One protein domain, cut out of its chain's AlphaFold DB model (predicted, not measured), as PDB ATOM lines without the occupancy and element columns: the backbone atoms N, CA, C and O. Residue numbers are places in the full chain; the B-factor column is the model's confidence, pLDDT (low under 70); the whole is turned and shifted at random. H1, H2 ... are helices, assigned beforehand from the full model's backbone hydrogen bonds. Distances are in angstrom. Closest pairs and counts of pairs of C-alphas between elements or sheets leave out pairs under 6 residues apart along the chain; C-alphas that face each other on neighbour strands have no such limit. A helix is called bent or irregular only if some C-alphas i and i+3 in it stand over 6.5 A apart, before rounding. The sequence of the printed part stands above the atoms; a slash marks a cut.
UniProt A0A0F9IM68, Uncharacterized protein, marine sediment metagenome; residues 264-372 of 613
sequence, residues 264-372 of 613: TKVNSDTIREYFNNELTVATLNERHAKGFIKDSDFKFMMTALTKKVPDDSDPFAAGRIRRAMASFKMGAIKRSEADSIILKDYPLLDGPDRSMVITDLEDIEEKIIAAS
ATOM      1  N   THR A 264     -21.044  32.488  -0.496       68.56
ATOM      2  CA  THR A 264     -19.688  32.817  -0.033       68.56
ATOM      3  C   THR A 264     -19.443  34.320  -0.057       68.56
ATOM      4  O   THR A 264     -18.902  34.871   0.902       68.56
ATOM      5  N   LYS A 265     -19.902  35.009  -1.108       70.62
ATOM      6  CA  LYS A 265     -19.826  36.469  -1.206       70.62
ATOM      7  C   LYS A 265     -20.636  37.148  -0.099       70.62
ATOM      8  O   LYS A 265     -20.093  37.980   0.620       70.62
ATOM      9  N   VAL A 266     -21.889  36.731   0.106       68.31
ATOM     10  CA  VAL A 266     -22.750  37.272   1.174       68.31
ATOM     11  C   VAL A 266     -22.173  36.978   2.567       68.31
ATOM     12  O   VAL A 266     -22.237  37.836   3.446       68.31
ATOM     13  N   ASN A 267     -21.548  35.817   2.778       70.06
ATOM     14  CA  ASN A 267     -20.853  35.501   4.029       70.06
ATOM     15  C   ASN A 267     -19.612  36.353   4.260       70.06
ATOM     16  O   ASN A 267     -19.446  36.887   5.353       70.06
ATOM     17  N   SER A 268     -18.768  36.527   3.244       68.69
ATOM     18  CA  SER A 268     -17.597  37.404   3.316       68.69
ATOM     19  C   SER A 268     -17.999  38.838   3.664       68.69
ATOM     20  O   SER A 268     -17.385  39.455   4.533       68.69
ATOM     21  N   ASP A 269     -19.046  39.361   3.025       71.19
ATOM     22  CA  ASP A 269     -19.534  40.715   3.286       71.19
ATOM     23  C   ASP A 269     -20.162  40.825   4.688       71.19
ATOM     24  O   ASP A 269     -19.905  41.787   5.404       71.19
ATOM     25  N   THR A 270     -20.867  39.790   5.157       71.88
ATOM     26  CA  THR A 270     -21.415  39.740   6.526       71.88
ATOM     27  C   THR A 270     -20.334  39.669   7.601       71.88
ATOM     28  O   THR A 270     -20.431  40.347   8.620       71.88
ATOM     29  N   ILE A 271     -19.285  38.879   7.374       68.00
ATOM     30  CA  ILE A 271     -18.131  38.778   8.269       68.00
ATOM     31  C   ILE A 271     -17.374  40.113   8.296       68.00
ATOM     32  O   ILE A 271     -16.974  40.573   9.365       68.00
ATOM     33  N   ARG A 272     -17.216  40.771   7.141       71.56
ATOM     34  CA  ARG A 272     -16.594  42.098   7.042       71.56
ATOM     35  C   ARG A 272     -17.397  43.158   7.799       71.56
ATOM     36  O   ARG A 272     -16.818  43.864   8.616       71.56
ATOM     37  N   GLU A 273     -18.708  43.238   7.584       74.06
ATOM     38  CA  GLU A 273     -19.602  44.171   8.289       74.06
ATOM     39  C   GLU A 273     -19.626  43.912   9.806       74.06
ATOM     40  O   GLU A 273     -19.627  44.856  10.595       74.06
ATOM     41  N   TYR A 274     -19.579  42.643  10.231       71.38
ATOM     42  CA  TYR A 274     -19.424  42.269  11.639       71.38
ATOM     43  C   TYR A 274     -18.106  42.795  12.223       71.38
ATOM     44  O   TYR A 274     -18.100  43.419  13.282       71.38
ATOM     45  N   PHE A 275     -16.984  42.600  11.523       62.19
ATOM     46  CA  PHE A 275     -15.678  43.083  11.983       62.19
ATOM     47  C   PHE A 275     -15.515  44.608  11.908       62.19
ATOM     48  O   PHE A 275     -14.692  45.152  12.647       62.19
ATOM     49  N   ASN A 276     -16.308  45.285  11.075       70.50
ATOM     50  CA  ASN A 276     -16.347  46.743  10.951       70.50
ATOM     51  C   ASN A 276     -17.368  47.417  11.890       70.50
ATOM     52  O   ASN A 276     -17.490  48.638  11.857       70.50
ATOM     53  N   ASN A 277     -18.075  46.658  12.739       68.81
ATOM     54  CA  ASN A 277     -19.148  47.140  13.628       68.81
ATOM     55  C   ASN A 277     -20.367  47.753  12.905       68.81
ATOM     56  O   ASN A 277     -21.104  48.548  13.484       68.81
ATOM     57  N   GLU A 278     -20.606  47.375  11.653       76.25
ATOM     58  CA  GLU A 278     -21.744  47.854  10.855       76.25
ATOM     59  C   GLU A 278     -22.955  46.910  10.961       76.25
ATOM     60  O   GLU A 278     -24.072  47.255  10.570       76.25
ATOM     61  N   LEU A 279     -22.755  45.715  11.523       82.75
ATOM     62  CA  LEU A 279     -23.776  44.679  11.610       82.75
ATOM     63  C   LEU A 279     -24.620  44.809  12.889       82.75
ATOM     64  O   LEU A 279     -24.133  44.618  14.002       82.75
ATOM     65  N   THR A 280     -25.920  45.077  12.735       83.75
ATOM     66  CA  THR A 280     -26.868  45.072  13.863       83.75
ATOM     67  C   THR A 280     -27.342  43.653  14.195       83.75
ATOM     68  O   THR A 280     -27.369  42.779  13.329       83.75
ATOM     69  N   VAL A 281     -27.804  43.425  15.433       83.44
ATOM     70  CA  VAL A 281     -28.411  42.140  15.846       83.44
ATOM     71  C   VAL A 281     -29.596  41.761  14.945       83.44
ATOM     72  O   VAL A 281     -29.767  40.593  14.605       83.44
ATOM     73  N   ALA A 282     -30.388  42.743  14.501       85.31
ATOM     74  CA  ALA A 282     -31.506  42.516  13.586       85.31
ATOM     75  C   ALA A 282     -31.028  42.027  12.207       85.31
ATOM     76  O   ALA A 282     -31.543  41.032  11.697       85.31
ATOM     77  N   THR A 283     -29.998  42.667  11.644       84.44
ATOM     78  CA  THR A 283     -29.398  42.281  10.356       84.44
ATOM     79  C   THR A 283     -28.741  40.899  10.427       84.44
ATOM     80  O   THR A 283     -28.870  40.101   9.498       84.44
ATOM     81  N   LEU A 284     -28.069  40.585  11.541       85.62
ATOM     82  CA  LEU A 284     -27.435  39.285  11.771       85.62
ATOM     83  C   LEU A 284     -28.479  38.152  11.838       85.62
ATOM     84  O   LEU A 284     -28.304  37.122  11.187       85.62
ATOM     85  N   ASN A 285     -29.596  38.369  12.545       86.50
ATOM     86  CA  ASN A 285     -30.719  37.426  12.609       86.50
ATOM     87  C   ASN A 285     -31.392  37.219  11.243       86.50
ATOM     88  O   ASN A 285     -31.694  36.089  10.870       86.50
ATOM     89  N   GLU A 286     -31.606  38.290  10.471       87.88
ATOM     90  CA  GLU A 286     -32.215  38.194   9.137       87.88
ATOM     91  C   GLU A 286     -31.349  37.365   8.173       87.88
ATOM     92  O   GLU A 286     -31.856  36.521   7.431       87.88
ATOM     93  N   ARG A 287     -30.028  37.578   8.189       87.31
ATOM     94  CA  ARG A 287     -29.086  36.852   7.322       87.31
ATOM     95  C   ARG A 287     -28.911  35.393   7.732       87.31
ATOM     96  O   ARG A 287     -28.756  34.534   6.862       87.31
ATOM     97  N   HIS A 288     -28.991  35.099   9.029       90.56
ATOM     98  CA  HIS A 288     -29.047  33.729   9.537       90.56
ATOM     99  C   HIS A 288     -30.334  33.014   9.105       90.56
ATOM    100  O   HIS A 288     -30.258  31.928   8.535       90.56
ATOM    101  N   ALA A 289     -31.499  33.658   9.234       88.06
ATOM    102  CA  ALA A 289     -32.781  33.088   8.808       88.06
ATOM    103  C   ALA A 289     -32.841  32.781   7.298       88.06
ATOM    104  O   ALA A 289     -33.518  31.844   6.879       88.06
ATOM    105  N   LYS A 290     -32.106  33.539   6.473       87.06
ATOM    106  CA  LYS A 290     -31.962  33.289   5.026       87.06
ATOM    107  C   LYS A 290     -30.935  32.199   4.684       87.06
ATOM    108  O   LYS A 290     -30.728  31.913   3.507       87.06
ATOM    109  N   GLY A 291     -30.295  31.591   5.686       84.31
ATOM    110  CA  GLY A 291     -29.301  30.533   5.513       84.31
ATOM    111  C   GLY A 291     -27.968  31.022   4.955       84.31
ATOM    112  O   GLY A 291     -27.188  30.213   4.457       84.31
ATOM    113  N   PHE A 292     -27.702  32.332   5.003       82.94
ATOM    114  CA  PHE A 292     -26.412  32.849   4.561       82.94
ATOM    115  C   PHE A 292     -25.332  32.473   5.570       82.94
ATOM    116  O   PHE A 292     -24.336  31.879   5.184       82.94
ATOM    117  N   ILE A 293     -25.580  32.690   6.861       82.69
ATOM    118  CA  ILE A 293     -24.618  32.434   7.939       82.69
ATOM    119  C   ILE A 293     -24.824  31.030   8.510       82.69
ATOM    120  O   ILE A 293     -25.952  30.648   8.815       82.69
ATOM    121  N   LYS A 294     -23.741  30.275   8.728       83.19
ATOM    122  CA  LYS A 294     -23.809  28.983   9.428       83.19
ATOM    123  C   LYS A 294     -24.187  29.176  10.898       83.19
ATOM    124  O   LYS A 294     -23.725  30.112  11.544       83.19
ATOM    125  N   ASP A 295     -24.936  28.230  11.463       83.88
ATOM    126  CA  ASP A 295     -25.341  28.236  12.879       83.88
ATOM    127  C   ASP A 295     -24.171  28.415  13.860       83.88
ATOM    128  O   ASP A 295     -24.323  29.080  14.885       83.88
ATOM    129  N   SER A 296     -23.006  27.826  13.569       76.44
ATOM    130  CA  SER A 296     -21.798  27.962  14.395       76.44
ATOM    131  C   SER A 296     -21.293  29.402  14.437       76.44
ATOM    132  O   SER A 296     -21.004  29.928  15.513       76.44
ATOM    133  N   ASP A 297     -21.238  30.043  13.272       76.94
ATOM    134  CA  ASP A 297     -20.693  31.387  13.101       76.94
ATOM    135  C   ASP A 297     -21.681  32.414  13.652       76.94
ATOM    136  O   ASP A 297     -21.292  33.343  14.357       76.94
ATOM    137  N   PHE A 298     -22.979  32.184  13.435       86.19
ATOM    138  CA  PHE A 298     -24.054  32.952  14.049       86.19
ATOM    139  C   PHE A 298     -23.996  32.889  15.583       86.19
ATOM    140  O   PHE A 298     -24.004  33.932  16.235       86.19
ATOM    141  N   LYS A 299     -23.859  31.694  16.181       83.75
ATOM    142  CA  LYS A 299     -23.717  31.540  17.641       83.75
ATOM    143  C   LYS A 299     -22.464  32.226  18.177       83.75
ATOM    144  O   LYS A 299     -22.537  32.860  19.229       83.75
ATOM    145  N   PHE A 300     -21.336  32.124  17.475       79.94
ATOM    146  CA  PHE A 300     -20.098  32.809  17.848       79.94
ATOM    147  C   PHE A 300     -20.270  34.335  17.831       79.94
ATOM    148  O   PHE A 300     -19.998  34.988  18.840       79.94
ATOM    149  N   MET A 301     -20.785  34.889  16.728       80.44
ATOM    150  CA  MET A 301     -21.018  36.328  16.568       80.44
ATOM    151  C   MET A 301     -22.042  36.856  17.581       80.44
ATOM    152  O   MET A 301     -21.807  37.883  18.211       80.44
ATOM    153  N   MET A 302     -23.130  36.121  17.829       83.94
ATOM    154  CA  MET A 302     -24.115  36.475  18.855       83.94
ATOM    155  C   MET A 302     -23.529  36.423  20.267       83.94
ATOM    156  O   MET A 302     -23.781  37.323  21.062       83.94
ATOM    157  N   THR A 303     -22.719  35.412  20.591       81.12
ATOM    158  CA  THR A 303     -22.057  35.307  21.904       81.12
ATOM    159  C   THR A 303     -21.091  36.469  22.117       81.12
ATOM    160  O   THR A 303     -21.061  37.055  23.193       81.12
ATOM    161  N   ALA A 304     -20.329  36.843  21.090       70.06
ATOM    162  CA  ALA A 304     -19.405  37.968  21.153       70.06
ATOM    163  C   ALA A 304     -20.123  39.325  21.279       70.06
ATOM    164  O   ALA A 304     -19.670  40.163  22.052       70.06
ATOM    165  N   LEU A 305     -21.259  39.521  20.599       70.56
ATOM    166  CA  LEU A 305     -22.068  40.746  20.705       70.56
ATOM    167  C   LEU A 305     -22.853  40.855  22.022       70.56
ATOM    168  O   LEU A 305     -23.213  41.954  22.429       70.56
ATOM    169  N   THR A 306     -23.144  39.728  22.681       70.12
ATOM    170  CA  THR A 306     -23.945  39.683  23.919       70.12
ATOM    171  C   THR A 306     -23.111  39.533  25.190       70.12
ATOM    172  O   THR A 306     -23.627  39.763  26.287       70.12
ATOM    173  N   LYS A 307     -21.824  39.170  25.086       68.25
ATOM    174  CA  LYS A 307     -20.931  39.083  26.243       68.25
ATOM    175  C   LYS A 307     -20.663  40.491  26.764       68.25
ATOM    176  O   LYS A 307     -19.934  41.259  26.151       68.25
ATOM    177  N   LYS A 308     -21.264  40.815  27.911       52.94
ATOM    178  CA  LYS A 308     -20.988  42.048  28.648       52.94
ATOM    179  C   LYS A 308     -19.502  42.056  29.008       52.94
ATOM    180  O   LYS A 308     -19.036  41.200  29.759       52.94
ATOM    181  N   VAL A 309     -18.761  42.961  28.391       53.47
ATOM    182  CA  VAL A 309     -17.341  43.173  28.668       53.47
ATOM    183  C   VAL A 309     -17.271  43.845  30.040       53.47
ATOM    184  O   VAL A 309     -18.149  44.664  30.323       53.47
ATOM    185  N   PRO A 310     -16.330  43.471  30.927       56.00
ATOM    186  CA  PRO A 310     -16.097  44.228  32.153       56.00
ATOM    187  C   PRO A 310     -15.914  45.703  31.791       56.00
ATOM    188  O   PRO A 310     -15.245  45.987  30.800       56.00
ATOM    189  N   ASP A 311     -16.512  46.616  32.557       58.06
ATOM    190  CA  ASP A 311     -16.716  48.022  32.163       58.06
ATOM    191  C   ASP A 311     -15.411  48.807  31.840       58.06
ATOM    192  O   ASP A 311     -15.485  49.922  31.326       58.06
ATOM    193  N   ASP A 312     -14.229  48.207  32.058       68.12
ATOM    194  CA  ASP A 312     -12.914  48.855  32.002       68.12
ATOM    195  C   ASP A 312     -11.951  48.326  30.905       68.12
ATOM    196  O   ASP A 312     -10.919  48.955  30.660       68.12
ATOM    197  N   SER A 313     -12.231  47.188  30.248       65.06
ATOM    198  CA  SER A 313     -11.370  46.619  29.182       65.06
ATOM    199  C   SER A 313     -11.940  46.979  27.811       65.06
ATOM    200  O   SER A 313     -13.144  46.845  27.605       65.06
ATOM    201  N   ASP A 314     -11.111  47.412  26.852       78.62
ATOM    202  CA  ASP A 314     -11.583  47.635  25.480       78.62
ATOM    203  C   ASP A 314     -11.858  46.268  24.812       78.62
ATOM    204  O   ASP A 314     -10.908  45.551  24.462       78.62
ATOM    205  N   PRO A 315     -13.132  45.892  24.564       65.06
ATOM    206  CA  PRO A 315     -13.452  44.617  23.920       65.06
ATOM    207  C   PRO A 315     -12.759  44.424  22.577       65.06
ATOM    208  O   PRO A 315     -12.470  43.297  22.158       65.06
ATOM    209  N   PHE A 316     -12.514  45.526  21.875       73.25
ATOM    210  CA  PHE A 316     -11.953  45.508  20.543       73.25
ATOM    211  C   PHE A 316     -10.449  45.227  20.580       73.25
ATOM    212  O   PHE A 316      -9.945  44.553  19.679       73.25
ATOM    213  N   ALA A 317      -9.747  45.664  21.628       77.12
ATOM    214  CA  ALA A 317      -8.337  45.354  21.844       77.12
ATOM    215  C   ALA A 317      -8.125  43.863  22.142       77.12
ATOM    216  O   ALA A 317      -7.308  43.209  21.489       77.12
ATOM    217  N   ALA A 318      -8.937  43.289  23.037       77.06
ATOM    218  CA  ALA A 318      -8.884  41.859  23.355       77.06
ATOM    219  C   ALA A 318      -9.161  40.993  22.116       77.06
ATOM    220  O   ALA A 318      -8.467  40.005  21.860       77.06
ATOM    221  N   GLY A 319     -10.141  41.394  21.298       76.12
ATOM    222  CA  GLY A 319     -10.449  40.730  20.034       76.12
ATOM    223  C   GLY A 319      -9.316  40.814  19.003       76.12
ATOM    224  O   GLY A 319      -9.004  39.808  18.363       76.12
ATOM    225  N   ARG A 320      -8.676  41.981  18.839       86.06
ATOM    226  CA  ARG A 320      -7.549  42.165  17.901       86.06
ATOM    227  C   ARG A 320      -6.331  41.330  18.288       86.06
ATOM    228  O   ARG A 320      -5.760  40.671  17.419       86.06
ATOM    229  N   ILE A 321      -5.999  41.272  19.576       81.00
ATOM    230  CA  ILE A 321      -4.863  40.494  20.082       81.00
ATOM    231  C   ILE A 321      -5.067  38.993  19.866       81.00
ATOM    232  O   ILE A 321      -4.203  38.329  19.292       81.00
ATOM    233  N   ARG A 322      -6.243  38.460  20.219       81.38
ATOM    234  CA  ARG A 322      -6.552  37.036  20.001       81.38
ATOM    235  C   ARG A 322      -6.492  36.654  18.519       81.38
ATOM    236  O   ARG A 322      -6.007  35.574  18.187       81.38
ATOM    237  N   ARG A 323      -6.932  37.547  17.618       78.81
ATOM    238  CA  ARG A 323      -6.816  37.351  16.159       78.81
ATOM    239  C   ARG A 323      -5.362  37.277  15.704       78.81
ATOM    240  O   ARG A 323      -5.019  36.360  14.965       78.81
ATOM    241  N   ALA A 324      -4.514  38.201  16.152       79.94
ATOM    242  CA  ALA A 324      -3.098  38.209  15.793       79.94
ATOM    243  C   ALA A 324      -2.391  36.917  16.241       79.94
ATOM    244  O   ALA A 324      -1.670  36.298  15.460       79.94
ATOM    245  N   MET A 325      -2.665  36.456  17.461       80.62
ATOM    246  CA  MET A 325      -2.071  35.228  17.996       80.62
ATOM    247  C   MET A 325      -2.542  33.969  17.259       80.62
ATOM    248  O   MET A 325      -1.724  33.112  16.919       80.62
ATOM    249  N   ALA A 326      -3.840  33.865  16.957       74.12
ATOM    250  CA  ALA A 326      -4.376  32.751  16.180       74.12
ATOM    251  C   ALA A 326      -3.797  32.722  14.754       74.12
ATOM    252  O   ALA A 326      -3.350  31.672  14.295       74.12
ATOM    253  N   SER A 327      -3.744  33.873  14.076       74.00
ATOM    254  CA  SER A 327      -3.155  33.990  12.738       74.00
ATOM    255  C   SER A 327      -1.667  33.641  12.729       74.00
ATOM    256  O   SER A 327      -1.218  32.956  11.813       74.00
ATOM    257  N   PHE A 328      -0.905  34.036  13.755       82.88
ATOM    258  CA  PHE A 328       0.498  33.639  13.898       82.88
ATOM    259  C   PHE A 328       0.645  32.123  14.073       82.88
ATOM    260  O   PHE A 328       1.426  31.494  13.363       82.88
ATOM    261  N   LYS A 329      -0.159  31.511  14.952       75.56
ATOM    262  CA  LYS A 329      -0.151  30.059  15.194       75.56
ATOM    263  C   LYS A 329      -0.489  29.240  13.943       75.56
ATOM    264  O   LYS A 329       0.027  28.141  13.776       75.56
ATOM    265  N   MET A 330      -1.340  29.775  13.068       70.94
ATOM    266  CA  MET A 330      -1.692  29.164  11.780       70.94
ATOM    267  C   MET A 330      -0.685  29.472  10.658       70.94
ATOM    268  O   MET A 330      -0.866  28.995   9.542       70.94
ATOM    269  N   GLY A 331       0.350  30.281  10.916       78.94
ATOM    270  CA  GLY A 331       1.312  30.729   9.901       78.94
ATOM    271  C   GLY A 331       0.750  31.749   8.901       78.94
ATOM    272  O   GLY A 331       1.377  32.006   7.879       78.94
ATOM    273  N   ALA A 332      -0.421  32.330   9.180       73.00
ATOM    274  CA  ALA A 332      -1.092  33.290   8.305       73.00
ATOM    275  C   ALA A 332      -0.470  34.695   8.363       73.00
ATOM    276  O   ALA A 332      -0.581  35.448   7.400       73.00
ATOM    277  N   ILE A 333       0.189  35.043   9.473       80.31
ATOM    278  CA  ILE A 333       0.974  36.277   9.611       80.31
ATOM    279  C   ILE A 333       2.346  35.973  10.206       80.31
ATOM    280  O   ILE A 333       2.524  34.999  10.944       80.31
ATOM    281  N   LYS A 334       3.325  36.827   9.898       85.00
ATOM    282  CA  LYS A 334       4.674  36.721  10.468       85.00
ATOM    283  C   LYS A 334       4.656  37.106  11.949       85.00
ATOM    284  O   LYS A 334       3.834  37.912  12.380       85.00
ATOM    285  N   ARG A 335       5.617  36.591  12.723       81.94
ATOM    286  CA  ARG A 335       5.755  36.910  14.155       81.94
ATOM    287  C   ARG A 335       5.813  38.419  14.418       81.94
ATOM    288  O   ARG A 335       5.093  38.918  15.273       81.94
ATOM    289  N   SER A 336       6.600  39.137  13.620       78.69
ATOM    290  CA  SER A 336       6.759  40.592  13.715       78.69
ATOM    291  C   SER A 336       5.449  41.364  13.522       78.69
ATOM    292  O   SER A 336       5.246  42.411  14.132       78.69
ATOM    293  N   GLU A 337       4.549  40.852  12.685       82.31
ATOM    294  CA  GLU A 337       3.236  41.445  12.439       82.31
ATOM    295  C   GLU A 337       2.288  41.195  13.616       82.31
ATOM    296  O   GLU A 337       1.602  42.113  14.066       82.31
ATOM    297  N   ALA A 338       2.315  39.983  14.180       81.44
ATOM    298  CA  ALA A 338       1.554  39.653  15.379       81.44
ATOM    299  C   ALA A 338       1.997  40.492  16.588       81.44
ATOM    300  O   ALA A 338       1.153  41.071  17.270       81.44
ATOM    301  N   ASP A 339       3.307  40.629  16.806       80.00
ATOM    302  CA  ASP A 339       3.868  41.413  17.912       80.00
ATOM    303  C   ASP A 339       3.502  42.900  17.814       80.00
ATOM    304  O   ASP A 339       3.181  43.525  18.823       80.00
ATOM    305  N   SER A 340       3.474  43.464  16.603       81.44
ATOM    306  CA  SER A 340       3.053  44.854  16.376       81.44
ATOM    307  C   SER A 340       1.595  45.093  16.792       81.44
ATOM    308  O   SER A 340       1.284  46.090  17.448       81.44
ATOM    309  N   ILE A 341       0.700  44.151  16.474       83.19
ATOM    310  CA  ILE A 341      -0.713  44.218  16.872       83.19
ATOM    311  C   ILE A 341      -0.848  44.063  18.390       83.19
ATOM    312  O   ILE A 341      -1.580  44.827  19.018       83.19
ATOM    313  N   ILE A 342      -0.107  43.123  18.986       85.19
ATOM    314  CA  ILE A 342      -0.118  42.897  20.433       85.19
ATOM    315  C   ILE A 342       0.342  44.152  21.167       85.19
ATOM    316  O   ILE A 342      -0.400  44.670  21.993       85.19
ATOM    317  N   LEU A 343       1.506  44.701  20.827       81.38
ATOM    318  CA  LEU A 343       2.068  45.878  21.495       81.38
ATOM    319  C   LEU A 343       1.176  47.118  21.383       81.38
ATOM    320  O   LEU A 343       1.098  47.901  22.329       81.38
ATOM    321  N   LYS A 344       0.489  47.287  20.248       87.94
ATOM    322  CA  LYS A 344      -0.432  48.405  20.026       87.94
ATOM    323  C   LYS A 344      -1.660  48.337  20.934       87.94
ATOM    324  O   LYS A 344      -2.083  49.363  21.459       87.94
ATOM    325  N   ASP A 345      -2.230  47.147  21.103       85.25
ATOM    326  CA  ASP A 345      -3.519  46.961  21.774       85.25
ATOM    327  C   ASP A 345      -3.387  46.530  23.245       85.25
ATOM    328  O   ASP A 345      -4.331  46.673  24.019       85.25
ATOM    329  N   TYR A 346      -2.211  46.061  23.671       84.69
ATOM    330  CA  TYR A 346      -1.954  45.580  25.033       84.69
ATOM    331  C   TYR A 346      -2.269  46.603  26.147       84.69
ATOM    332  O   TYR A 346      -2.820  46.203  27.177       84.69
ATOM    333  N   PRO A 347      -2.003  47.920  25.987       86.25
ATOM    334  CA  PRO A 347      -2.356  48.919  26.999       86.25
ATOM    335  C   PRO A 347      -3.865  49.074  27.229       86.25
ATOM    336  O   PRO A 347      -4.261  49.563  28.284       86.25
ATOM    337  N   LEU A 348      -4.690  48.656  26.266       84.12
ATOM    338  CA  LEU A 348      -6.150  48.768  26.305       84.12
ATOM    339  C   LEU A 348      -6.825  47.563  26.985       84.12
ATOM    340  O   LEU A 348      -8.042  47.554  27.152       84.12
ATOM    341  N   LEU A 349      -6.037  46.553  27.366       80.69
ATOM    342  CA  LEU A 349      -6.495  45.389  28.119       80.69
ATOM    343  C   LEU A 349      -6.440  45.635  29.626       80.69
ATOM    344  O   LEU A 349      -5.510  46.288  30.119       80.69
ATOM    345  N   ASP A 350      -7.372  45.029  30.356       83.19
ATOM    346  CA  ASP A 350      -7.312  44.917  31.811       83.19
ATOM    347  C   ASP A 350      -6.276  43.869  32.286       83.19
ATOM    348  O   ASP A 350      -5.628  43.171  31.501       83.19
ATOM    349  N   GLY A 351      -6.049  43.795  33.601       80.62
ATOM    350  CA  GLY A 351      -5.059  42.885  34.195       80.62
ATOM    351  C   GLY A 351      -5.284  41.394  33.869       80.62
ATOM    352  O   GLY A 351      -4.321  40.716  33.486       80.62
ATOM    353  N   PRO A 352      -6.516  40.870  34.009       82.81
ATOM    354  CA  PRO A 352      -6.855  39.507  33.608       82.81
ATOM    355  C   PRO A 352      -6.584  39.208  32.126       82.81
ATOM    356  O   PRO A 352      -5.919  38.212  31.830       82.81
ATOM    357  N   ASP A 353      -7.021  40.072  31.203       78.00
ATOM    358  CA  ASP A 353      -6.814  39.862  29.766       78.00
ATOM    359  C   ASP A 353      -5.323  39.923  29.393       78.00
ATOM    360  O   ASP A 353      -4.852  39.105  28.602       78.00
ATOM    361  N   ARG A 354      -4.540  40.824  30.006       81.06
ATOM    362  CA  ARG A 354      -3.076  40.883  29.811       81.06
ATOM    363  C   ARG A 354      -2.370  39.594  30.228       81.06
ATOM    364  O   ARG A 354      -1.494  39.114  29.512       81.06
ATOM    365  N   SER A 355      -2.759  39.030  31.370       75.50
ATOM    366  CA  SER A 355      -2.142  37.811  31.915       75.50
ATOM    367  C   SER A 355      -2.390  36.598  31.014       75.50
ATOM    368  O   SER A 355      -1.501  35.772  30.806       75.50
ATOM    369  N   MET A 356      -3.584  36.521  30.426       80.94
ATOM    370  CA  MET A 356      -3.937  35.476  29.469       80.94
ATOM    371  C   MET A 356      -3.108  35.583  28.179       80.94
ATOM    372  O   MET A 356      -2.584  34.579  27.708       80.94
ATOM    373  N   VAL A 357      -2.917  36.799  27.649       75.25
ATOM    374  CA  VAL A 357      -2.095  37.041  26.447       75.25
ATOM    375  C   VAL A 357      -0.638  36.620  26.655       75.25
ATOM    376  O   VAL A 357      -0.046  36.032  25.756       75.25
ATOM    377  N   ILE A 358      -0.065  36.883  27.834       70.81
ATOM    378  CA  ILE A 358       1.297  36.436  28.175       70.81
ATOM    379  C   ILE A 358       1.377  34.905  28.184       70.81
ATOM    380  O   ILE A 358       2.251  34.337  27.536       70.81
ATOM    381  N   THR A 359       0.432  34.246  28.858       77.00
ATOM    382  CA  THR A 359       0.409  32.779  28.983       77.00
ATOM    383  C   THR A 359       0.334  32.098  27.611       77.00
ATOM    384  O   THR A 359       1.059  31.143  27.336       77.00
ATOM    385  N   ASP A 360      -0.503  32.621  26.712       76.00
ATOM    386  CA  ASP A 360      -0.651  32.079  25.361       76.00
ATOM    387  C   ASP A 360       0.617  32.288  24.499       76.00
ATOM    388  O   ASP A 360       0.874  31.505  23.583       76.00
ATOM    389  N   LEU A 361       1.421  33.329  24.760       69.75
ATOM    390  CA  LEU A 361       2.688  33.564  24.055       69.75
ATOM    391  C   LEU A 361       3.775  32.574  24.483       69.75
ATOM    392  O   LEU A 361       4.493  32.063  23.621       69.75
ATOM    393  N   GLU A 362       3.860  32.287  25.780       69.81
ATOM    394  CA  GLU A 362       4.823  31.340  26.354       69.81
ATOM    395  C   GLU A 362       4.580  29.907  25.836       69.81
ATOM    396  O   GLU A 362       5.514  29.249  25.375       69.81
ATOM    397  N   ASP A 363       3.320  29.452  25.779       77.12
ATOM    398  CA  ASP A 363       2.953  28.125  25.240       77.12
ATOM    399  C   ASP A 363       3.319  27.964  23.748       77.12
ATOM    400  O   ASP A 363       3.691  26.877  23.290       77.12
ATOM    401  N   ILE A 364       3.233  29.042  22.961       71.94
ATOM    402  CA  ILE A 364       3.625  29.011  21.546       71.94
ATOM    403  C   ILE A 364       5.150  28.890  21.403       71.94
ATOM    404  O   ILE A 364       5.627  28.140  20.547       71.94
ATOM    405  N   GLU A 365       5.919  29.590  22.236       65.62
ATOM    406  CA  GLU A 365       7.384  29.570  22.201       65.62
ATOM    407  C   GLU A 365       7.951  28.195  22.587       65.62
ATOM    408  O   GLU A 365       8.805  27.650  21.879       65.62
ATOM    409  N   GLU A 366       7.406  27.564  23.631       69.94
ATOM    410  CA  GLU A 366       7.807  26.215  24.044       69.94
ATOM    411  C   GLU A 366       7.609  25.173  22.929       69.94
ATOM    412  O   GLU A 366       8.474  24.316  22.702       69.94
ATOM    413  N   LYS A 367       6.506  25.267  22.175       73.38
ATOM    414  CA  LYS A 367       6.198  24.348  21.064       73.38
ATOM    415  C   LYS A 367       7.153  24.509  19.886       73.38
ATOM    416  O   LYS A 367       7.554  23.509  19.287       73.38
ATOM    417  N   ILE A 368       7.557  25.741  19.579       65.06
ATOM    418  CA  ILE A 368       8.553  26.021  18.535       65.06
ATOM    419  C   ILE A 368       9.915  25.435  18.941       65.06
ATOM    420  O   ILE A 368      10.550  24.732  18.152       65.06
ATOM    421  N   ILE A 369      10.328  25.633  20.196       59.62
ATOM    422  CA  ILE A 369      11.596  25.112  20.735       59.62
ATOM    423  C   ILE A 369      11.639  23.577  20.701       59.62
ATOM    424  O   ILE A 369      12.677  22.989  20.374       59.62
ATOM    425  N   ALA A 370      10.532  22.911  21.039       66.62
ATOM    426  CA  ALA A 370      10.441  21.455  21.002       66.62
ATOM    427  C   ALA A 370      10.619  20.899  19.576       66.62
ATOM    428  O   ALA A 370      11.363  19.936  19.382       66.62
ATOM    429  N   ALA A 371      10.015  21.546  18.573       61.62
ATOM    430  CA  ALA A 371      10.116  21.138  17.173       61.62
ATOM    431  C   ALA A 371      11.546  21.284  16.615       61.62
ATOM    432  O   ALA A 371      12.044  20.390  15.929       61.62
ATOM    433  N   SER A 372      12.257  22.366  16.955       52.00
ATOM    434  CA  SER A 372      13.619  22.613  16.455       52.00
ATOM    435  C   SER A 372      14.679  21.668  17.040       52.00
ATOM    436  O   SER A 372      15.666  21.362  16.370       52.00
TER     437      SER A 372
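Overview. This is residues 264 to 372 of the 613 residues of an uncharacterized protein of marine sediment metagenome (UniProt A0A0F9IM68). Two lobes of three roughly aligned helices each are joined by the link of residues 307 to 314: a loose lobe of H1, H2 and H3, and a second lobe in which H4 and H5 form a close hairpin with H6 along H4. The last turns of H6, residues 365 to 372, stick out. The printed part has 109 residues with six named helices, H1 to H6 in order, and no named strand: the class is all helix. The whole is loose, with a radius of gyration of the C-alphas of 16.2 A, and spans 47 by 34 by 20 A.

Arrangement. H1, residues 264 to 275, is close to but not clearly touching H2, residues 281 to 289; their closest C-alphas, of Thr 270 and Leu 284, are 8.0 A apart. H2 and H3, residues 295 to 306, form a helical hairpin and touch, closest at the C-alphas of His 288 and Phe 298, 6.8 A, with a shallow tilt of 9 degrees, opposite ways. H3 is apart from H4, residues 315 to 329. H4 and H5, residues 335 to 348, form a second helical hairpin and touch, closest at the C-alphas of Ala 324 and Ala 338, 4.9 A. H6, residues 351 to 372, touches H4, closest at the C-alphas of Ala 318 and Asp 353, 7.0 A, with a shallow tilt of 4 degrees, the same way. Every O i to N i+4 pair is within hydrogen-bond range in H1, H2, H3, H4 and H6; in H5, 8 of 10 are.

Along the chain. H1 begins at C-alpha 264, (-19.688, 32.817, -0.033). H4 is 21.6 A long and H5 20.7 A; H5 is irregular, with C-alphas 344 and 347 7.3 A apart. H6, 32.8 A long, ends at C-alpha 372, (13.619, 22.613, 16.455).

Size, cuts and confidence. The two C-alphas farthest apart, of Ala 282 and Ser 372, are 49.4 A apart. The printed part has no cut and no long link. Mean pLDDT of the printed part is 76.3; among the residues under 70 are 307 to 313 and 368 to 372.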